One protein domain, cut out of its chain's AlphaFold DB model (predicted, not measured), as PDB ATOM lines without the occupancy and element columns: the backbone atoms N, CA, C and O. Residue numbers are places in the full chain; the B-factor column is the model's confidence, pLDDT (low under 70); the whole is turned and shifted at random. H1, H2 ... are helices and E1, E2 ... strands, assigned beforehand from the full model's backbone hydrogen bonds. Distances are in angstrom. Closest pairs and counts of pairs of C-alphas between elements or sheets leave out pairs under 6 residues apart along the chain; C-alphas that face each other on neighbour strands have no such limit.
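Overview. This is residues 506 to 530 and 742 to 880 of the 881 residues of the protein "Hydroxybutyrate-dimer hydrolase" of Chitinivorax tropicus (UniProt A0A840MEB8). Amid little regular structure, H1 lies between two small sheets, mixed E2 E1 E7 E6 and parallel E3 E4 E5. On the other face of E3 E4 E5, residues 814 to 824 of H2 pack along the edge strand E3, and H2 covers only part of that face. The printed part, 164 residues with 61 in named elements, class mixed, is compact, with radius of gyration of the C-alphas 15.8 A and spans of 46 by 40 by 29 A.

Along the chain. Along the chain come E1, residues 517 to 520, from (70.236, 79.447, -15.202), E2, 523 to 525, E3, 752 to 757, H1, 769 to 783, E4, 786 to 791, H2, 814 to 830, E5, 838 to 840, E6, 871 to 873, and E7, 876 to 879, to (67.699, 77.067, -4.619).

Arrangement. H1 and H2 are on opposite faces of E3 E4 E5. The closest C-alphas of H1 and E7, Leu 774 and Leu 877, are 6.2 A apart. N 754 of E3 and O 787 of E4 are within hydrogen-bond range, 2.9 A.

Size, cuts and confidence. Across the cut, C-alphas 530 and 742 are 10.0 A apart. No printed residue is under 70 in pLDDT.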
ATOM      1  N   PRO A 506      83.746  71.429  -4.103       98.50
ATOM      2  CA  PRO A 506      84.636  70.943  -5.145       98.50
ATOM      3  C   PRO A 506      84.979  72.057  -6.136       98.50
ATOM      4  O   PRO A 506      84.087  72.651  -6.745       98.50
ATOM      5  N   ASN A 507      86.272  72.292  -6.373       97.75
ATOM      6  CA  ASN A 507      86.679  73.085  -7.531       97.75
ATOM      7  C   ASN A 507      86.462  72.240  -8.782       97.75
ATOM      8  O   ASN A 507      87.214  71.301  -9.047       97.75
ATOM      9  N   VAL A 508      85.394  72.541  -9.508       96.25
ATOM     10  CA  VAL A 508      85.001  71.790 -10.689       96.25
ATOM     11  C   VAL A 508      84.429  72.734 -11.735       96.25
ATOM     12  O   VAL A 508      83.525  73.520 -11.464       96.25
ATOM     13  N   GLU A 509      84.976  72.648 -12.941       94.94
ATOM     14  CA  GLU A 509      84.549  73.402 -14.116       94.94
ATOM     15  C   GLU A 509      83.788  72.451 -15.050       94.94
ATOM     16  O   GLU A 509      84.199  71.300 -15.212       94.94
ATOM     17  N   VAL A 510      82.685  72.880 -15.670       95.25
ATOM     18  CA  VAL A 510      81.812  71.983 -16.453       95.25
ATOM     19  C   VAL A 510      81.557  72.460 -17.874       95.25
ATOM     20  O   VAL A 510      81.456  73.649 -18.157       95.25
ATOM     21  N   SER A 511      81.417  71.490 -18.774       92.06
ATOM     22  CA  SER A 511      80.954  71.688 -20.149       92.06
ATOM     23  C   SER A 511      79.431  71.496 -20.268       92.06
ATOM     24  O   SER A 511      78.788  70.965 -19.365       92.06
ATOM     25  N   GLY A 512      78.834  71.913 -21.392       85.44
ATOM     26  CA  GLY A 512      77.439  71.572 -21.731       85.44
ATOM     27  C   GLY A 512      76.341  72.363 -21.002       85.44
ATOM     28  O   GLY A 512      75.178  71.971 -21.044       85.44
ATOM     29  N   ILE A 513      76.690  73.479 -20.363       87.12
ATOM     30  CA  ILE A 513      75.790  74.333 -19.563       87.12
ATOM     31  C   ILE A 513      75.272  75.576 -20.314       87.12
ATOM     32  O   ILE A 513      74.913  76.587 -19.716       87.12
ATOM     33  N   GLU A 514      75.230  75.536 -21.642       87.19
ATOM     34  CA  GLU A 514      74.745  76.663 -22.443       87.19
ATOM     35  C   GLU A 514      73.225  76.868 -22.289       87.19
ATOM     36  O   GLU A 514      72.414  75.939 -22.424       87.19
ATOM     37  N   GLY A 515      72.831  78.116 -22.011       86.75
ATOM     38  CA  GLY A 515      71.430  78.501 -21.818       86.75
ATOM     39  C   GLY A 515      70.780  77.901 -20.567       86.75
ATOM     40  O   GLY A 515      69.566  77.693 -20.556       86.75
ATOM     41  N   VAL A 516      71.573  77.575 -19.541       92.75
ATOM     42  CA  VAL A 516      71.076  77.210 -18.207       92.75
ATOM     43  C   VAL A 516      71.058  78.433 -17.292       92.75
ATOM     44  O   VAL A 516      71.785  79.396 -17.521       92.75
ATOM     45  N   THR A 517      70.247  78.397 -16.236       96.31
ATOM     46  CA  THR A 517      70.236  79.447 -15.202       96.31
ATOM     47  C   THR A 517      70.251  78.842 -13.805       96.31
ATOM     48  O   THR A 517      69.890  77.682 -13.599       96.31
ATOM     49  N   ILE A 518      70.646  79.638 -12.820       97.56
ATOM     50  CA  ILE A 518      70.469  79.317 -11.402       97.56
ATOM     51  C   ILE A 518      69.541  80.375 -10.814       97.56
ATOM     52  O   ILE A 518      69.672  81.550 -11.138       97.56
ATOM     53  N   ARG A 519      68.613  79.982  -9.941       97.62
ATOM     54  CA  ARG A 519      67.771  80.913  -9.189       97.62
ATOM     55  C   ARG A 519      67.911  80.657  -7.693       97.62
ATOM     56  O   ARG A 519      67.639  79.544  -7.254       97.62
ATOM     57  N   GLN A 520      68.305  81.675  -6.931       97.12
ATOM     58  CA  GLN A 520      68.287  81.671  -5.465       97.12
ATOM     59  C   GLN A 520      67.187  82.626  -4.997       97.12
ATOM     60  O   GLN A 520      67.299  83.834  -5.199       97.12
ATOM     61  N   GLY A 521      66.107  82.087  -4.425       95.25
ATOM     62  CA  GLY A 521      64.916  82.881  -4.108       95.25
ATOM     63  C   GLY A 521      64.351  83.572  -5.357       95.25
ATOM     64  O   GLY A 521      63.929  82.901  -6.305       95.25
ATOM     65  N   ASP A 522      64.392  84.904  -5.367       94.69
ATOM     66  CA  ASP A 522      63.963  85.747  -6.493       94.69
ATOM     67  C   ASP A 522      65.122  86.180  -7.416       94.69
ATOM     68  O   ASP A 522      64.889  86.737  -8.489       94.69
ATOM     69  N   VAL A 523      66.380  85.914  -7.040       95.81
ATOM     70  CA  VAL A 523      67.568  86.305  -7.816       95.81
ATOM     71  C   VAL A 523      67.897  85.239  -8.858       95.81
ATOM     72  O   VAL A 523      68.157  84.087  -8.510       95.81
ATOM     73  N   VAL A 524      67.938  85.628 -10.134       96.25
ATOM     74  CA  VAL A 524      68.360  84.765 -11.250       96.25
ATOM     75  C   VAL A 524      69.791  85.102 -11.668       96.25
ATOM     76  O   VAL A 524      70.120  86.256 -11.936       96.25
ATOM     77  N   PHE A 525      70.630  84.073 -11.760       96.12
ATOM     78  CA  PHE A 525      71.996  84.124 -12.260       96.12
ATOM     79  C   PHE A 525      72.049  83.513 -13.665       96.12
ATOM     80  O   PHE A 525      71.782  82.322 -13.854       96.12
ATOM     81  N   GLU A 526      72.417  84.338 -14.644       92.44
ATOM     82  CA  GLU A 526      72.646  83.933 -16.039       92.44
ATOM     83  C   GLU A 526      74.121  83.592 -16.309       92.44
ATOM     84  O   GLU A 526      74.441  82.794 -17.185       92.44
ATOM     85  N   GLN A 527      75.039  84.176 -15.533       92.56
ATOM     86  CA  GLN A 527      76.465  83.865 -15.591       92.56
ATOM     87  C   GLN A 527      76.749  82.617 -14.741       92.56
ATOM     88  O   GLN A 527      76.994  82.703 -13.540       92.56
ATOM     89  N   VAL A 528      76.691  81.445 -15.376       94.38
ATOM     90  CA  VAL A 528      76.832  80.122 -14.742       94.38
ATOM     91  C   VAL A 528      78.059  79.393 -15.302       94.38
ATOM     92  O   VAL A 528      78.415  79.568 -16.463       94.38
ATOM     93  N   GLY A 529      78.731  78.608 -14.454       95.25
ATOM     94  CA  GLY A 529      79.843  77.707 -14.813       95.25
ATOM     95  C   GLY A 529      81.019  78.292 -15.597       95.25
ATOM     96  O   GLY A 529      81.515  77.663 -16.529       95.25
ATOM     97  N   LYS A 530      81.492  79.483 -15.220       95.75
ATOM     98  CA  LYS A 530      82.760  80.011 -15.740       95.75
ATOM     99  C   LYS A 530      83.946  79.231 -15.145       95.75
ATOM    100  O   LYS A 530      83.911  78.938 -13.953       95.75
ATOM    101  N   LEU A 742      87.709  71.006 -18.212       96.69
ATOM    102  CA  LEU A 742      86.248  70.920 -18.207       96.69
ATOM    103  C   LEU A 742      85.765  69.479 -17.998       96.69
ATOM    104  O   LEU A 742      86.211  68.542 -18.664       96.69
ATOM    105  N   ARG A 743      84.811  69.309 -17.083       96.81
ATOM    106  CA  ARG A 743      84.188  68.022 -16.773       96.81
ATOM    107  C   ARG A 743      82.912  67.795 -17.573       96.81
ATOM    108  O   ARG A 743      82.301  68.725 -18.112       96.81
ATOM    109  N   SER A 744      82.526  66.526 -17.665       95.81
ATOM    110  CA  SER A 744      81.333  66.070 -18.380       95.81
ATOM    111  C   SER A 744      80.097  65.982 -17.484       95.81
ATOM    112  O   SER A 744      78.991  65.832 -18.002       95.81
ATOM    113  N   ALA A 745      80.298  66.019 -16.159       97.12
ATOM    114  CA  ALA A 745      79.296  65.768 -15.128       97.12
ATOM    115  C   ALA A 745      78.602  64.390 -15.236       97.12
ATOM    116  O   ALA A 745      77.542  64.170 -14.650       97.12
ATOM    117  N   ASN A 746      79.192  63.442 -15.974       96.75
ATOM    118  CA  ASN A 746      78.695  62.076 -16.127       96.75
ATOM    119  C   ASN A 746      79.280  61.161 -15.044       96.75
ATOM    120  O   ASN A 746      80.297  60.506 -15.265       96.75
ATOM    121  N   LEU A 747      78.625  61.086 -13.888       97.19
ATOM    122  CA  LEU A 747      79.016  60.201 -12.786       97.19
ATOM    123  C   LEU A 747      78.719  58.717 -13.071       97.19
ATOM    124  O   LEU A 747      79.050  57.851 -12.259       97.19
ATOM    125  N   ARG A 748      78.130  58.406 -14.234       93.75
ATOM    126  CA  ARG A 748      77.753  57.063 -14.692       93.75
ATOM    127  C   ARG A 748      76.731  56.415 -13.748       93.75
ATOM    128  O   ARG A 748      76.762  55.209 -13.528       93.75
ATOM    129  N   GLY A 749      75.853  57.230 -13.156       94.19
ATOM    130  CA  GLY A 749      74.850  56.798 -12.179       94.19
ATOM    131  C   GLY A 749      75.403  56.409 -10.800       94.19
ATOM    132  O   GLY A 749      74.649  55.865  -9.987       94.19
ATOM    133  N   LYS A 750      76.687  56.676 -10.506       96.94
ATOM    134  CA  LYS A 750      77.254  56.490  -9.159       96.94
ATOM    135  C   LYS A 750      76.534  57.404  -8.145       96.94
ATOM    136  O   LYS A 750      76.245  58.558  -8.471       96.94
ATOM    137  N   PRO A 751      76.239  56.932  -6.920       98.56
ATOM    138  CA  PRO A 751      75.687  57.779  -5.866       98.56
ATOM    139  C   PRO A 751      76.699  58.858  -5.465       98.56
ATOM    140  O   PRO A 751      77.879  58.564  -5.267       98.56
ATOM    141  N   ALA A 752      76.238  60.102  -5.334       98.81
ATOM    142  CA  ALA A 752      77.114  61.226  -5.022       98.81
ATOM    143  C   ALA A 752      76.457  62.251  -4.091       98.81
ATOM    144  O   ALA A 752      75.267  62.547  -4.219       98.81
ATOM    145  N   LEU A 753      77.250  62.831  -3.190       98.81
ATOM    146  CA  LEU A 753      76.872  63.952  -2.335       98.81
ATOM    147  C   LEU A 753      77.905  65.080  -2.465       98.81
ATOM    148  O   LEU A 753      79.103  64.856  -2.284       98.81
ATOM    149  N   ILE A 754      77.437  66.292  -2.753       98.88
ATOM    150  CA  ILE A 754      78.249  67.514  -2.719       98.88
ATOM    151  C   ILE A 754      77.734  68.395  -1.582       98.88
ATOM    152  O   ILE A 754      76.554  68.745  -1.563       98.88
ATOM    153  N   VAL A 755      78.623  68.781  -0.670       98.88
ATOM    154  CA  VAL A 755      78.383  69.801   0.364       98.88
ATOM    155  C   VAL A 755      79.053  71.103  -0.070       98.88
ATOM    156  O   VAL A 755      80.126  71.066  -0.669       98.88
ATOM    157  N   THR A 756      78.447  72.270   0.146       98.50
ATOM    158  CA  THR A 756      79.066  73.559  -0.223       98.50
ATOM    159  C   THR A 756      78.592  74.706   0.662       98.50
ATOM    160  O   THR A 756      77.396  74.825   0.925       98.50
ATOM    161  N   GLY A 757      79.509  75.582   1.083       98.31
ATOM    162  CA  GLY A 757      79.175  76.826   1.768       98.31
ATOM    163  C   GLY A 757      78.561  77.877   0.836       98.31
ATOM    164  O   GLY A 757      79.136  78.220  -0.195       98.31
ATOM    165  N   ARG A 758      77.397  78.432   1.195       98.06
ATOM    166  CA  ARG A 758      76.683  79.444   0.387       98.06
ATOM    167  C   ARG A 758      77.492  80.728   0.143       98.06
ATOM    168  O   ARG A 758      77.309  81.385  -0.885       98.06
ATOM    169  N   ALA A 759      78.347  81.082   1.101       97.69
ATOM    170  CA  ALA A 759      79.175  82.282   1.107       97.69
ATOM    171  C   ALA A 759      80.604  82.035   0.574       97.69
ATOM    172  O   ALA A 759      81.468  82.903   0.718       97.69
ATOM    173  N   ASP A 760      80.870  80.889  -0.065       97.69
ATOM    174  CA  ASP A 760      82.131  80.653  -0.771       97.69
ATOM    175  C   ASP A 760      82.267  81.599  -1.985       97.69
ATOM    176  O   ASP A 760      81.612  81.441  -3.018       97.69
ATOM    177  N   ALA A 761      83.132  82.610  -1.842       95.94
ATOM    178  CA  ALA A 761      83.567  83.477  -2.940       95.94
ATOM    179  C   ALA A 761      84.856  82.998  -3.639       95.94
ATOM    180  O   ALA A 761      85.199  83.547  -4.682       95.94
ATOM    181  N   LEU A 762      85.581  82.010  -3.100       96.94
ATOM    182  CA  LEU A 762      86.811  81.524  -3.728       96.94
ATOM    183  C   LEU A 762      86.447  80.632  -4.910       96.94
ATOM    184  O   LEU A 762      86.950  80.827  -6.012       96.94
ATOM    185  N   LEU A 763      85.541  79.688  -4.665       97.25
ATOM    186  CA  LEU A 763      84.937  78.830  -5.669       97.25
ATOM    187  C   LEU A 763      83.478  79.236  -5.848       97.25
ATOM    188  O   LEU A 763      82.573  78.503  -5.453       97.25
ATOM    189  N   ALA A 764      83.271  80.422  -6.430       96.75
ATOM    190  CA  ALA A 764      81.962  81.045  -6.617       96.75
ATOM    191  C   ALA A 764      80.904  80.010  -7.040       96.75
ATOM    192  O   ALA A 764      80.966  79.450  -8.134       96.75
ATOM    193  N   ILE A 765      79.936  79.727  -6.166       96.88
ATOM    194  CA  ILE A 765      79.209  78.443  -6.220       96.88
ATOM    195  C   ILE A 765      78.293  78.278  -7.441       96.88
ATOM    196  O   ILE A 765      77.977  77.154  -7.832       96.88
ATOM    197  N   ASN A 766      77.911  79.391  -8.081       97.50
ATOM    198  CA  ASN A 766      77.204  79.418  -9.369       97.50
ATOM    199  C   ASN A 766      78.100  79.011 -10.555       97.50
ATOM    200  O   ASN A 766      77.606  78.741 -11.648       97.50
ATOM    201  N   HIS A 767      79.416  78.980 -10.363       97.81
ATOM    202  CA  HIS A 767      80.396  78.514 -11.335       97.81
ATOM    203  C   HIS A 767      80.883  77.084 -11.068       97.81
ATOM    204  O   HIS A 767      81.257  76.391 -12.008       97.81
ATOM    205  N   THR A 768      80.825  76.628  -9.816       97.19
ATOM    206  CA  THR A 768      81.312  75.309  -9.395       97.19
ATOM    207  C   THR A 768      80.155  74.358  -9.061       97.19
ATOM    208  O   THR A 768      79.516  73.815  -9.964       97.19
ATOM    209  N   SER A 769      79.829  74.162  -7.781       98.00
ATOM    210  CA  SER A 769      78.921  73.117  -7.298       98.00
ATOM    211  C   SER A 769      77.520  73.188  -7.907       98.00
ATOM    212  O   SER A 769      77.003  72.171  -8.370       98.00
ATOM    213  N   ARG A 770      76.899  74.377  -7.970       97.88
ATOM    214  CA  ARG A 770      75.547  74.525  -8.538       97.88
ATOM    215  C   ARG A 770      75.537  74.255 -10.048       97.88
ATOM    216  O   ARG A 770      74.610  73.618 -10.549       97.88
ATOM    217  N   ALA A 771      76.580  74.687 -10.762       97.81
ATOM    218  CA  ALA A 771      76.748  74.400 -12.186       97.81
ATOM    219  C   ALA A 771      76.951  72.896 -12.435       97.81
ATOM    220  O   ALA A 771      76.340  72.346 -13.349       97.81
ATOM    221  N   TYR A 772      77.730  72.216 -11.586       98.19
ATOM    222  CA  TYR A 772      77.950  70.771 -11.668       98.19
ATOM    223  C   TYR A 772      76.673  69.959 -11.438       98.19
ATOM    224  O   TYR A 772      76.384  69.040 -12.200       98.19
ATOM    225  N   VAL A 773      75.871  70.322 -10.432       97.56
ATOM    226  CA  VAL A 773      74.579  69.669 -10.153       97.56
ATOM    227  C   VAL A 773      73.635  69.779 -11.350       97.56
ATOM    228  O   VAL A 773      73.010  68.793 -11.743       97.56
ATOM    229  N   LEU A 774      73.571  70.960 -11.969       96.62
ATOM    230  CA  LEU A 774      72.739  71.198 -13.145       96.62
ATOM    231  C   LEU A 774      73.268  70.455 -14.383       96.62
ATOM    232  O   LEU A 774      72.489  69.819 -15.089       96.62
ATOM    233  N   ALA A 775      74.586  70.457 -14.609       97.19
ATOM    234  CA  ALA A 775      75.227  69.699 -15.682       97.19
ATOM    235  C   ALA A 775      74.997  68.184 -15.537       97.19
ATOM    236  O   ALA A 775      74.613  67.532 -16.505       97.19
ATOM    237  N   ASN A 776      75.149  67.625 -14.330       97.75
ATOM    238  CA  ASN A 776      74.903  66.207 -14.059       97.75
ATOM    239  C   ASN A 776      73.434  65.834 -14.296       97.75
ATOM    240  O   ASN A 776      73.158  64.834 -14.957       97.75
ATOM    241  N   HIS A 777      72.488  66.659 -13.834       95.69
ATOM    242  CA  HIS A 777      71.067  66.429 -14.095       95.69
ATOM    243  C   HIS A 777      70.751  66.434 -15.600       95.69
ATOM    244  O   HIS A 777      70.046  65.552 -16.081       95.69
ATOM    245  N   LEU A 778      71.310  67.377 -16.364       95.00
ATOM    246  CA  LEU A 778      71.143  67.424 -17.821       95.00
ATOM    247  C   LEU A 778      71.840  66.254 -18.540       95.00
ATOM    248  O   LEU A 778      71.400  65.851 -19.615       95.00
ATOM    249  N   LYS A 779      72.912  65.704 -17.955       95.88
ATOM    250  CA  LYS A 779      73.709  64.611 -18.526       95.88
ATOM    251  C   LYS A 779      73.123  63.220 -18.265       95.88
ATOM    252  O   LYS A 779      73.185  62.372 -19.152       95.88
ATOM    253  N   GLU A 780      72.582  62.985 -17.071       96.19
ATOM    254  CA  GLU A 780      72.085  61.675 -16.617       96.19
ATOM    255  C   GLU A 780      70.551  61.596 -16.528       96.19
ATOM    256  O   GLU A 780      69.986  60.499 -16.474       96.19
ATOM    257  N   GLY A 781      69.854  62.736 -16.520       94.25
ATOM    258  CA  GLY A 781      68.399  62.812 -16.401       94.25
ATOM    259  C   GLY A 781      67.885  62.121 -15.136       94.25
ATOM    260  O   GLY A 781      68.420  62.298 -14.040       94.25
ATOM    261  N   GLY A 782      66.861  61.276 -15.295       91.06
ATOM    262  CA  GLY A 782      66.290  60.479 -14.203       91.06
ATOM    263  C   GLY A 782      67.248  59.459 -13.570       91.06
ATOM    264  O   GLY A 782      66.946  58.948 -12.494       91.06
ATOM    265  N   ASN A 783      68.407  59.185 -14.184       93.88
ATOM    266  CA  ASN A 783      69.432  58.313 -13.604       93.88
ATOM    267  C   ASN A 783      70.354  59.041 -12.609       93.88
ATOM    268  O   ASN A 783      71.135  58.374 -11.930       93.88
ATOM    269  N   SER A 784      70.267  60.374 -12.493       96.56
ATOM    270  CA  SER A 784      71.105  61.159 -11.580       96.56
ATOM    271  C   SER A 784      70.889  60.767 -10.111       96.56
ATOM    272  O   SER A 784      69.824  60.962  -9.508       96.56
ATOM    273  N   ARG A 785      71.956  60.243  -9.499       97.62
ATOM    274  CA  ARG A 785      72.023  59.921  -8.061       97.62
ATOM    275  C   ARG A 785      72.807  60.955  -7.251       97.62
ATOM    276  O   ARG A 785      73.096  60.716  -6.081       97.62
ATOM    277  N   LEU A 786      73.114  62.102  -7.856       98.56
ATOM    278  CA  LEU A 786      73.757  63.229  -7.193       98.56
ATOM    279  C   LEU A 786      72.772  63.956  -6.266       98.56
ATOM    280  O   LEU A 786      71.611  64.187  -6.619       98.56
ATOM    281  N   ARG A 787      73.235  64.330  -5.076       98.62
ATOM    282  CA  ARG A 787      72.522  65.168  -4.104       98.62
ATOM    283  C   ARG A 787      73.405  66.338  -3.685       98.62
ATOM    284  O   ARG A 787      74.626  66.207  -3.628       98.62
ATOM    285  N   TYR A 788      72.779  67.478  -3.412       98.81
ATOM    286  CA  TYR A 788      73.471  68.734  -3.132       98.81
ATOM    287  C   TYR A 788      72.994  69.363  -1.828       98.81
ATOM    288  O   TYR A 788      71.802  69.616  -1.668       98.81
ATOM    289  N   ILE A 789      73.928  69.609  -0.915       98.88
ATOM    290  CA  ILE A 789      73.682  70.163   0.413       98.88
ATOM    291  C   ILE A 789      74.359  71.536   0.489       98.88
ATOM    292  O   ILE A 789      75.586  71.637   0.450       98.88
ATOM    293  N   GLU A 790      73.566  72.601   0.580       98.81
ATOM    294  CA  GLU A 790      74.060  73.980   0.604       98.81
ATOM    295  C   GLU A 790      73.969  74.566   2.020       98.81
ATOM    296  O   GLU A 790      72.882  74.680   2.581       98.81
ATOM    297  N   ILE A 791      75.102  74.938   2.612       98.81
ATOM    298  CA  ILE A 791      75.189  75.393   4.005       98.81
ATOM    299  C   ILE A 791      75.106  76.921   4.058       98.81
ATOM    300  O   ILE A 791      76.001  77.611   3.559       98.81
ATOM    301  N   THR A 792      74.065  77.482   4.682       98.31
ATOM    302  CA  THR A 792      73.988  78.938   4.901       98.31
ATOM    303  C   THR A 792      75.130  79.404   5.795       98.31
ATOM    304  O   THR A 792      75.435  78.739   6.777       98.31
ATOM    305  N   HIS A 793      75.748  80.544   5.479       98.06
ATOM    306  CA  HIS A 793      76.940  81.064   6.169       98.06
ATOM    307  C   HIS A 793      78.209  80.185   6.075       98.06
ATOM    308  O   HIS A 793      79.241  80.558   6.628       98.06
ATOM    309  N   GLY A 794      78.205  79.059   5.354       97.88
ATOM    310  CA  GLY A 794      79.436  78.316   5.057       97.88
ATOM    311  C   GLY A 794      80.328  79.051   4.048       97.88
ATOM    312  O   GLY A 794      79.804  79.675   3.124       97.88
ATOM    313  N   GLN A 795      81.652  78.955   4.197       96.19
ATOM    314  CA  GLN A 795      82.651  79.485   3.257       96.19
ATOM    315  C   GLN A 795      83.911  78.604   3.232       96.19
ATOM    316  O   GLN A 795      84.187  77.915   4.207       96.19
ATOM    317  N   HIS A 796      84.711  78.733   2.169       97.12
ATOM    318  CA  HIS A 796      85.787  77.809   1.779       97.12
ATOM    319  C   HIS A 796      86.865  77.455   2.824       97.12
ATOM    320  O   HIS A 796      87.564  76.450   2.685       97.12
ATOM    321  N   PHE A 797      87.113  78.323   3.807       95.75
ATOM    322  CA  PHE A 797      88.276  78.233   4.690       95.75
ATOM    323  C   PHE A 797      87.868  78.073   6.156       95.75
ATOM    324  O   PHE A 797      87.976  79.025   6.932       95.75
ATOM    325  N   ASP A 798      87.428  76.883   6.567       97.06
ATOM    326  CA  ASP A 798      87.069  76.605   7.970       97.06
ATOM    327  C   ASP A 798      88.201  76.973   8.950       97.06
ATOM    328  O   ASP A 798      87.941  77.552  10.002       97.06
ATOM    329  N   ALA A 799      89.468  76.787   8.564       95.81
ATOM    330  CA  ALA A 799      90.642  77.243   9.320       95.81
ATOM    331  C   ALA A 799      90.645  78.742   9.707       95.81
ATOM    332  O   ALA A 799      91.348  79.134  10.639       95.81
ATOM    333  N   PHE A 800      89.873  79.598   9.027       96.50
ATOM    334  CA  PHE A 800      89.750  81.017   9.373       96.50
ATOM    335  C   PHE A 800      88.690  81.299  10.449       96.50
ATOM    336  O   PHE A 800      88.694  82.391  11.003       96.50
ATOM    337  N   LEU A 801      87.817  80.350  10.807       97.00
ATOM    338  CA  LEU A 801      86.725  80.568  11.774       97.00
ATOM    339  C   LEU A 801      87.211  80.895  13.196       97.00
ATOM    340  O   LEU A 801      86.516  81.601  13.935       97.00
ATOM    341  N   GLY A 802      88.428  80.472  13.548       94.00
ATOM    342  CA  GLY A 802      89.118  80.869  14.777       94.00
ATOM    343  C   GLY A 802      89.624  82.323  14.780       94.00
ATOM    344  O   GLY A 802      89.884  82.870  15.852       94.00
ATOM    345  N   LEU A 803      89.735  82.976  13.615       94.94
ATOM    346  CA  LEU A 803      90.173  84.370  13.485       94.94
ATOM    347  C   LEU A 803      89.054  85.354  13.864       94.94
ATOM    348  O   LEU A 803      87.862  85.090  13.699       94.94
ATOM    349  N   ALA A 804      89.448  86.533  14.350       93.81
ATOM    350  CA  ALA A 804      88.520  87.548  14.838       93.81
ATOM    351  C   ALA A 804      87.487  87.970  13.774       93.81
ATOM    352  O   ALA A 804      87.838  88.437  12.691       93.81
ATOM    353  N   GLY A 805      86.201  87.831  14.108       93.69
ATOM    354  CA  GLY A 805      85.081  88.245  13.260       93.69
ATOM    355  C   GLY A 805      84.679  87.246  12.171       93.69
ATOM    356  O   GLY A 805      83.721  87.521  11.450       93.69
ATOM    357  N   PHE A 806      85.355  86.099  12.043       97.19
ATOM    358  CA  PHE A 806      84.933  85.032  11.128       97.19
ATOM    359  C   PHE A 806      83.864  84.139  11.768       97.19
ATOM    360  O   PHE A 806      82.814  83.925  11.169       97.19
ATOM    361  N   GLY A 807      84.074  83.682  13.006       96.38
ATOM    362  CA  GLY A 807      83.140  82.800  13.718       96.38
ATOM    363  C   GLY A 807      81.775  83.426  14.037       96.38
ATOM    364  O   GLY A 807      80.829  82.699  14.332       96.38
ATOM    365  N   THR A 808      81.663  84.756  13.947       96.62
ATOM    366  CA  THR A 808      80.407  85.518  14.086       96.62
ATOM    367  C   THR A 808      79.711  85.833  12.760       96.62
ATOM    368  O   THR A 808      78.684  86.508  12.735       96.62
ATOM    369  N   ARG A 809      80.276  85.376  11.637       96.44
ATOM    370  CA  ARG A 809      79.765  85.625  10.278       96.44
ATOM    371  C   ARG A 809      79.595  84.357   9.459       96.44
ATOM    372  O   ARG A 809      78.746  84.325   8.574       96.44
ATOM    373  N   PHE A 810      80.383  83.336   9.771       97.88
ATOM    374  CA  PHE A 810      80.448  82.090   9.034       97.88
ATOM    375  C   PHE A 810      80.307  80.871   9.954       97.88
ATOM    376  O   PHE A 810      80.489  80.958  11.170       97.88
ATOM    377  N   THR A 811      79.995  79.726   9.353       97.75
ATOM    378  CA  THR A 811      79.855  78.417  10.010       97.75
ATOM    379  C   THR A 811      80.759  77.380   9.343       97.75
ATOM    380  O   THR A 811      80.965  77.487   8.134       97.75
ATOM    381  N   PRO A 812      81.246  76.358  10.073       97.25
ATOM    382  CA  PRO A 812      82.064  75.299   9.496       97.25
ATOM    383  C   PRO A 812      81.297  74.477   8.460       97.25
ATOM    384  O   PRO A 812      80.162  74.055   8.701       97.25
ATOM    385  N   VAL A 813      81.940  74.214   7.326       98.44
ATOM    386  CA  VAL A 813      81.447  73.297   6.290       98.44
ATOM    387  C   VAL A 813      81.948  71.868   6.547       98.44
ATOM    388  O   VAL A 813      81.237  70.907   6.252       98.44
ATOM    389  N   HIS A 814      83.106  71.699   7.195       97.69
ATOM    390  CA  HIS A 814      83.702  70.398   7.526       97.69
ATOM    391  C   HIS A 814      82.770  69.496   8.356       97.69
ATOM    392  O   HIS A 814      82.645  68.310   8.063       97.69
ATOM    393  N   TYR A 815      82.025  70.059   9.313       97.38
ATOM    394  CA  TYR A 815      81.025  69.317  10.098       97.38
ATOM    395  C   TYR A 815      79.929  68.656   9.234       97.38
ATOM    396  O   TYR A 815      79.370  67.616   9.588       97.38
ATOM    397  N   TYR A 816      79.613  69.252   8.082       98.62
ATOM    398  CA  TYR A 816      78.654  68.708   7.121       98.62
ATOM    399  C   TYR A 816      79.310  67.786   6.095       98.62
ATOM    400  O   TYR A 816      78.660  66.868   5.603       98.62
ATOM    401  N   PHE A 817      80.597  67.989   5.800       98.62
ATOM    402  CA  PHE A 817      81.405  67.044   5.033       98.62
ATOM    403  C   PHE A 817      81.511  65.685   5.742       98.62
ATOM    404  O   PHE A 817      81.274  64.663   5.102       98.62
ATOM    405  N   ASP A 818      81.762  65.657   7.053       97.88
ATOM    406  CA  ASP A 818      81.812  64.401   7.816       97.88
ATOM    407  C   ASP A 818      80.446  63.689   7.808       97.88
ATOM    408  O   ASP A 818      80.367  62.515   7.444       97.88
ATOM    409  N   GLN A 819      79.341  64.413   8.040       98.12
ATOM    410  CA  GLN A 819      77.984  63.860   7.870       98.12
ATOM    411  C   GLN A 819      77.725  63.336   6.446       98.12
ATOM    412  O   GLN A 819      77.022  62.340   6.266       98.12
ATOM    413  N   ALA A 820      78.260  63.990   5.411       98.69
ATOM    414  CA  ALA A 820      78.118  63.541   4.029       98.69
ATOM    415  C   ALA A 820      78.871  62.232   3.757       98.69
ATOM    416  O   ALA A 820      78.345  61.354   3.065       98.69
ATOM    417  N   MET A 821      80.069  62.089   4.329       98.75
ATOM    418  CA  MET A 821      80.842  60.850   4.303       98.75
ATOM    419  C   MET A 821      80.102  59.725   5.043       98.75
ATOM    420  O   MET A 821      79.947  58.639   4.482       98.75
ATOM    421  N   ASP A 822      79.535  59.999   6.223       98.25
ATOM    422  CA  ASP A 822      78.721  59.042   6.988       98.25
ATOM    423  C   ASP A 822      77.472  58.598   6.207       98.25
ATOM    424  O   ASP A 822      77.194  57.402   6.079       98.25
ATOM    425  N   HIS A 823      76.732  59.547   5.618       98.62
ATOM    426  CA  HIS A 823      75.574  59.252   4.770       98.62
ATOM    427  C   HIS A 823      75.948  58.385   3.562       98.62
ATOM    428  O   HIS A 823      75.205  57.457   3.233       98.62
ATOM    429  N   MET A 824      77.090  58.648   2.920       98.88
ATOM    430  CA  MET A 824      77.584  57.842   1.804       98.88
ATOM    431  C   MET A 824      78.014  56.443   2.258       98.88
ATOM    432  O   MET A 824      77.634  55.450   1.639       98.88
ATOM    433  N   TYR A 825      78.740  56.327   3.370       98.38
ATOM    434  CA  TYR A 825      79.159  55.035   3.909       98.38
ATOM    435  C   TYR A 825      77.962  54.164   4.308       98.38
ATOM    436  O   TYR A 825      77.914  52.982   3.964       98.38
ATOM    437  N   VAL A 826      76.951  54.739   4.964       98.06
ATOM    438  CA  VAL A 826      75.709  54.037   5.324       98.06
ATOM    439  C   VAL A 826      74.866  53.706   4.081       98.06
ATOM    440  O   VAL A 826      74.263  52.634   4.026       98.06
ATOM    441  N   HIS A 827      74.862  54.553   3.047       98.56
ATOM    442  CA  HIS A 827      74.239  54.226   1.759       98.56
ATOM    443  C   HIS A 827      74.882  52.993   1.112       98.56
ATOM    444  O   HIS A 827      74.179  52.052   0.749       98.56
ATOM    445  N   LEU A 828      76.214  52.966   1.024       98.06
ATOM    446  CA  LEU A 828      76.965  51.900   0.358       98.06
ATOM    447  C   LEU A 828      77.004  50.590   1.164       98.06
ATOM    448  O   LEU A 828      76.981  49.515   0.573       98.06
ATOM    449  N   SER A 829      77.037  50.661   2.499       97.25
ATOM    450  CA  SER A 829      77.112  49.478   3.371       97.25
ATOM    451  C   SER A 829      75.754  48.903   3.793       97.25
ATOM    452  O   SER A 829      75.691  47.732   4.167       97.25
ATOM    453  N   GLN A 830      74.673  49.698   3.768       97.31
ATOM    454  CA  GLN A 830      73.351  49.303   4.293       97.31
ATOM    455  C   GLN A 830      72.182  49.595   3.334       97.31
ATOM    456  O   GLN A 830      71.037  49.289   3.660       97.31
ATOM    457  N   GLY A 831      72.422  50.209   2.170       96.62
ATOM    458  CA  GLY A 831      71.383  50.515   1.178       96.62
ATOM    459  C   GLY A 831      70.426  51.655   1.558       96.62
ATOM    460  O   GLY A 831      69.428  51.871   0.869       96.62
ATOM    461  N   ARG A 832      70.694  52.403   2.638       97.12
ATOM    462  CA  ARG A 832      69.866  53.553   3.053       97.12
ATOM    463  C   ARG A 832      69.911  54.656   1.990       97.12
ATOM    464  O   ARG A 832      70.973  54.951   1.457       97.12
ATOM    465  N   GLY A 833      68.784  55.301   1.694       97.00
ATOM    466  CA  GLY A 833      68.750  56.428   0.753       97.00
ATOM    467  C   GLY A 833      69.601  57.621   1.213       97.00
ATOM    468  O   GLY A 833      69.615  57.950   2.400       97.00
ATOM    469  N   LEU A 834      70.284  58.279   0.270       98.31
ATOM    470  CA  LEU A 834      70.961  59.558   0.517       98.31
ATOM    471  C   LEU A 834      69.936  60.669   0.818       98.31
ATOM    472  O   LEU A 834      68.838  60.639   0.248       98.31
ATOM    473  N   PRO A 835      70.280  61.663   1.662       98.25
ATOM    474  CA  PRO A 835      69.395  62.789   1.939       98.25
ATOM    475  C   PRO A 835      69.061  63.570   0.650       98.25
ATOM    476  O   PRO A 835      69.919  63.696  -0.231       98.25
ATOM    477  N   PRO A 836      67.831  64.100   0.500       98.31
ATOM    478  CA  PRO A 836      67.474  64.944  -0.640       98.31
ATOM    479  C   PRO A 836      68.330  66.214  -0.715       98.31
ATOM    480  O   PRO A 836      68.830  66.698   0.304       98.31
ATOM    481  N   SER A 837      68.462  66.782  -1.918       98.75
ATOM    482  CA  SER A 837      69.161  68.056  -2.104       98.75
ATOM    483  C   SER A 837      68.451  69.175  -1.337       98.75
ATOM    484  O   SER A 837      67.235  69.341  -1.471       98.75
ATOM    485  N   GLN A 838      69.187  69.928  -0.520       98.81
ATOM    486  CA  GLN A 838      68.601  70.873   0.430       98.81
ATOM    487  C   GLN A 838      69.543  72.011   0.832       98.81
ATOM    488  O   GLN A 838      70.764  71.891   0.743       98.81
ATOM    489  N   VAL A 839      68.955  73.084   1.349       98.88
ATOM    490  CA  VAL A 839      69.638  74.133   2.105       98.88
ATOM    491  C   VAL A 839      69.630  73.752   3.586       98.88
ATOM    492  O   VAL A 839      68.580  73.443   4.141       98.88
ATOM    493  N   VAL A 840      70.787  73.802   4.242       98.75
ATOM    494  CA  VAL A 840      70.917  73.607   5.692       98.75
ATOM    495  C   VAL A 840      71.114  74.964   6.358       98.75
ATOM    496  O   VAL A 840      72.053  75.701   6.045       98.75
ATOM    497  N   ARG A 841      70.212  75.291   7.288       98.06
ATOM    498  CA  ARG A 841      70.076  76.606   7.935       98.06
ATOM    499  C   ARG A 841      71.038  76.801   9.112       98.06
ATOM    500  O   ARG A 841      70.614  77.077  10.229       98.06
ATOM    501  N   ALA A 842      72.335  76.633   8.864       98.38
ATOM    502  CA  ALA A 842      73.378  76.870   9.859       98.38
ATOM    503  C   ALA A 842      73.479  78.358  10.245       98.38
ATOM    504  O   ALA A 842      73.388  79.242   9.388       98.38
ATOM    505  N   THR A 843      73.699  78.636  11.531       98.12
ATOM    506  CA  THR A 843      73.779  79.999  12.089       98.12
ATOM    507  C   THR A 843      75.136  80.240  12.758       98.12
ATOM    508  O   THR A 843      75.509  79.437  13.619       98.12
ATOM    509  N   PRO A 844      75.860  81.334  12.449       97.62
ATOM    510  CA  PRO A 844      77.109  81.690  13.126       97.62
ATOM    511  C   PRO A 844      76.952  81.867  14.642       97.62
ATOM    512  O   PRO A 844      75.843  81.899  15.183       97.62
ATOM    513  N   ARG A 845      78.078  82.008  15.344       96.44
ATOM    514  CA  ARG A 845      78.084  82.340  16.775       96.44
ATOM    515  C   ARG A 845      77.696  83.807  16.987       96.44
ATOM    516  O   ARG A 845      77.943  84.636  16.117       96.44
ATOM    517  N   ALA A 846      77.133  84.151  18.145       95.56
ATOM    518  CA  ALA A 846      76.839  85.552  18.456       95.56
ATOM    519  C   ALA A 846      78.136  86.346  18.707       95.56
ATOM    520  O   ALA A 846      78.322  87.427  18.150       95.56
ATOM    521  N   ASN A 847      79.071  85.771  19.469       95.50
ATOM    522  CA  ASN A 847      80.397  86.320  19.744       95.50
ATOM    523  C   ASN A 847      81.503  85.318  19.371       95.50
ATOM    524  O   ASN A 847      81.320  84.104  19.427       95.50
ATOM    525  N   GLN A 848      82.700  85.821  19.051       94.25
ATOM    526  CA  GLN A 848      83.856  84.990  18.666       94.25
ATOM    527  C   GLN A 848      84.335  84.053  19.794       94.25
ATOM    528  O   GLN A 848      84.967  83.032  19.523       94.25
ATOM    529  N   ALA A 849      84.053  84.412  21.050       94.69
ATOM    530  CA  ALA A 849      84.400  83.629  22.234       94.69
ATOM    531  C   ALA A 849      83.327  82.599  22.626       94.69
ATOM    532  O   ALA A 849      83.619  81.722  23.434       94.69
ATOM    533  N   ASP A 850      82.115  82.688  22.066       96.31
ATOM    534  CA  ASP A 850      81.046  81.741  22.380       96.31
ATOM    535  C   ASP A 850      81.407  80.351  21.847       96.31
ATOM    536  O   ASP A 850      82.076  80.204  20.818       96.31
ATOM    537  N   GLU A 851      80.935  79.318  22.531       96.69
ATOM    538  CA  GLU A 851      81.070  77.947  22.063       96.69
ATOM    539  C   GLU A 851      80.127  77.665  20.887       96.69
ATOM    540  O   GLU A 851      78.922  77.894  20.973       96.69
ATOM    541  N   LEU A 852      80.654  77.103  19.797       97.69
ATOM    542  CA  LEU A 852      79.825  76.563  18.722       97.69
ATOM    543  C   LEU A 852      79.137  75.279  19.200       97.69
ATOM    544  O   LEU A 852      79.781  74.392  19.771       97.69
ATOM    545  N   THR A 853      77.835  75.156  18.955       96.12
ATOM    546  CA  THR A 853      77.017  74.019  19.405       96.12
ATOM    547  C   THR A 853      76.233  73.395  18.252       96.12
ATOM    548  O   THR A 853      76.078  73.996  17.193       96.12
ATOM    549  N   ILE A 854      75.651  72.213  18.472       95.25
ATOM    550  CA  ILE A 854      74.733  71.590  17.503       95.25
ATOM    551  C   ILE A 854      73.467  72.424  17.235       95.25
ATOM    552  O   ILE A 854      72.836  72.246  16.200       95.25
ATOM    553  N   ALA A 855      73.109  73.378  18.108       96.56
ATOM    554  CA  ALA A 855      72.019  74.320  17.837       96.56
ATOM    555  C   ALA A 855      72.390  75.341  16.744       96.56
ATOM    556  O   ALA A 855      71.514  75.813  16.027       96.56
ATOM    557  N   ASN A 856      73.685  75.638  16.579       98.31
ATOM    558  CA  ASN A 856      74.205  76.425  15.460       98.31
ATOM    559  C   ASN A 856      74.286  75.608  14.160       98.31
ATOM    560  O   ASN A 856      74.341  76.186  13.071       98.31
ATOM    561  N   LEU A 857      74.347  74.276  14.283       97.88
ATOM    562  CA  LEU A 857      74.670  73.336  13.214       97.88
ATOM    563  C   LEU A 857      73.579  72.253  13.045       97.88
ATOM    564  O   LEU A 857      73.815  71.084  13.375       97.88
ATOM    565  N   PRO A 858      72.371  72.612  12.564       97.50
ATOM    566  CA  PRO A 858      71.287  71.654  12.362       97.50
ATOM    567  C   PRO A 858      71.707  70.560  11.370       97.50
ATOM    568  O   PRO A 858      72.216  70.857  10.295       97.50
ATOM    569  N   ALA A 859      71.494  69.293  11.730       96.94
ATOM    570  CA  ALA A 859      71.928  68.145  10.930       96.94
ATOM    571  C   ALA A 859      71.287  68.098   9.527       96.94
ATOM    572  O   ALA A 859      70.192  68.621   9.306       96.94
ATOM    573  N   ILE A 860      71.948  67.406   8.592       98.44
ATOM    574  CA  ILE A 860      71.420  67.186   7.237       98.44
ATOM    575  C   ILE A 860      70.123  66.366   7.329       98.44
ATOM    576  O   ILE A 860      70.110  65.238   7.827       98.44
ATOM    577  N   SER A 861      69.006  66.914   6.845       97.94
ATOM    578  CA  SER A 861      67.709  66.252   6.971       97.94
ATOM    579  C   SER A 861      67.538  65.143   5.935       97.94
ATOM    580  O   SER A 861      67.757  65.326   4.738       97.94
ATOM    581  N   THR A 862      67.042  63.987   6.373       97.31
ATOM    582  CA  THR A 862      66.565  62.925   5.468       97.31
ATOM    583  C   THR A 862      65.165  63.213   4.913       97.31
ATOM    584  O   THR A 862      64.683  62.499   4.037       97.31
ATOM    585  N   SER A 863      64.493  64.259   5.402       97.12
ATOM    586  CA  SER A 863      63.173  64.719   4.953       97.12
ATOM    587  C   SER A 863      63.069  66.247   5.110       97.12
ATOM    588  O   SER A 863      62.382  66.731   6.011       97.12
ATOM    589  N   PRO A 864      63.803  67.029   4.293       97.56
ATOM    590  CA  PRO A 864      63.777  68.488   4.350       97.56
ATOM    591  C   PRO A 864      62.394  69.034   3.979       97.56
ATOM    592  O   PRO A 864      61.737  68.538   3.055       97.56
ATOM    593  N   VAL A 865      61.969  70.087   4.682       97.38
ATOM    594  CA  VAL A 865      60.734  70.819   4.372       97.38
ATOM    595  C   VAL A 865      60.814  71.451   2.982       97.38
ATOM    596  O   VAL A 865      61.895  71.781   2.503       97.38
ATOM    597  N   ALA A 866      59.668  71.662   2.329       96.25
ATOM    598  CA  ALA A 866      59.623  72.191   0.961       96.25
ATOM    599  C   ALA A 866      60.358  73.539   0.791       96.25
ATOM    600  O   ALA A 866      60.936  73.787  -0.261       96.25
ATOM    601  N   ALA A 867      60.386  74.376   1.836       96.88
ATOM    602  CA  ALA A 867      61.093  75.660   1.854       96.88
ATOM    603  C   ALA A 867      62.633  75.548   1.875       96.88
ATOM    604  O   ALA A 867      63.307  76.553   1.679       96.88
ATOM    605  N   ASP A 868      63.183  74.349   2.087       98.38
ATOM    606  CA  ASP A 868      64.624  74.079   2.078       98.38
ATOM    607  C   ASP A 868      65.047  73.133   0.945       98.38
ATOM    608  O   ASP A 868      66.236  72.907   0.754       98.38
ATOM    609  N   GLN A 869      64.116  72.593   0.152       98.38
ATOM    610  CA  GLN A 869      64.446  71.676  -0.943       98.38
ATOM    611  C   GLN A 869      65.073  72.396  -2.140       98.38
ATOM    612  O   GLN A 869      64.515  73.356  -2.669       98.38
ATOM    613  N   ILE A 870      66.201  71.870  -2.621       98.62
ATOM    614  CA  ILE A 870      66.843  72.304  -3.865       98.62
ATOM    615  C   ILE A 870      66.374  71.389  -4.997       98.62
ATOM    616  O   ILE A 870      66.449  70.164  -4.883       98.62
ATOM    617  N   GLN A 871      65.906  71.969  -6.101       97.00
ATOM    618  CA  GLN A 871      65.308  71.226  -7.214       97.00
ATOM    619  C   GLN A 871      65.858  71.706  -8.560       97.00
ATOM    620  O   GLN A 871      66.142  72.888  -8.735       97.00
ATOM    621  N   VAL A 872      65.973  70.804  -9.538       95.88
ATOM    622  CA  VAL A 872      66.184  71.188 -10.941       95.88
ATOM    623  C   VAL A 872      64.832  71.194 -11.645       95.88
ATOM    624  O   VAL A 872      64.111  70.200 -11.622       95.88
ATOM    625  N   VAL A 873      64.493  72.322 -12.264       93.56
ATOM    626  CA  VAL A 873      63.265  72.520 -13.037       93.56
ATOM    627  C   VAL A 873      63.670  72.912 -14.455       93.56
ATOM    628  O   VAL A 873      64.157  74.016 -14.698       93.56
ATOM    629  N   ASN A 874      63.486  71.999 -15.412       88.44
ATOM    630  CA  ASN A 874      63.972  72.141 -16.789       88.44
ATOM    631  C   ASN A 874      65.493  72.424 -16.832       88.44
ATOM    632  O   ASN A 874      66.288  71.595 -16.400       88.44
ATOM    633  N   LYS A 875      65.905  73.593 -17.342       93.50
ATOM    634  CA  LYS A 875      67.302  74.069 -17.383       93.50
ATOM    635  C   LYS A 875      67.646  75.061 -16.255       93.50
ATOM    636  O   LYS A 875      68.584  75.844 -16.397       93.50
ATOM    637  N   GLN A 876      66.882  75.073 -15.161       97.12
ATOM    638  CA  GLN A 876      67.124  75.946 -14.012       97.12
ATOM    639  C   GLN A 876      67.337  75.137 -12.733       97.12
ATOM    640  O   GLN A 876      66.485  74.334 -12.360       97.12
ATOM    641  N   LEU A 877      68.437  75.392 -12.019       97.69
ATOM    642  CA  LEU A 877      68.557  74.984 -10.617       97.69
ATOM    643  C   LEU A 877      67.831  76.017  -9.749       97.69
ATOM    644  O   LEU A 877      68.177  77.196  -9.780       97.69
ATOM    645  N   VAL A 878      66.844  75.575  -8.976       98.25
ATOM    646  CA  VAL A 878      66.094  76.394  -8.020       98.25
ATOM    647  C   VAL A 878      66.592  76.080  -6.615       98.25
ATOM    648  O   VAL A 878      66.441  74.963  -6.118       98.25
ATOM    649  N   VAL A 879      67.180  77.088  -5.983       98.19
ATOM    650  CA  VAL A 879      67.699  77.067  -4.619       98.19
ATOM    651  C   VAL A 879      66.831  78.003  -3.766       98.19
ATOM    652  O   VAL A 879      66.606  79.154  -4.154       98.19
ATOM    653  N   PRO A 880      66.317  77.563  -2.608       96.94
ATOM    654  CA  PRO A 880      65.663  78.460  -1.663       96.94
ATOM    655  C   PRO A 880      66.589  79.581  -1.182       96.94
ATOM    656  O   PRO A 880      67.804  79.387  -1.093       96.94
TER     657      PRO A 880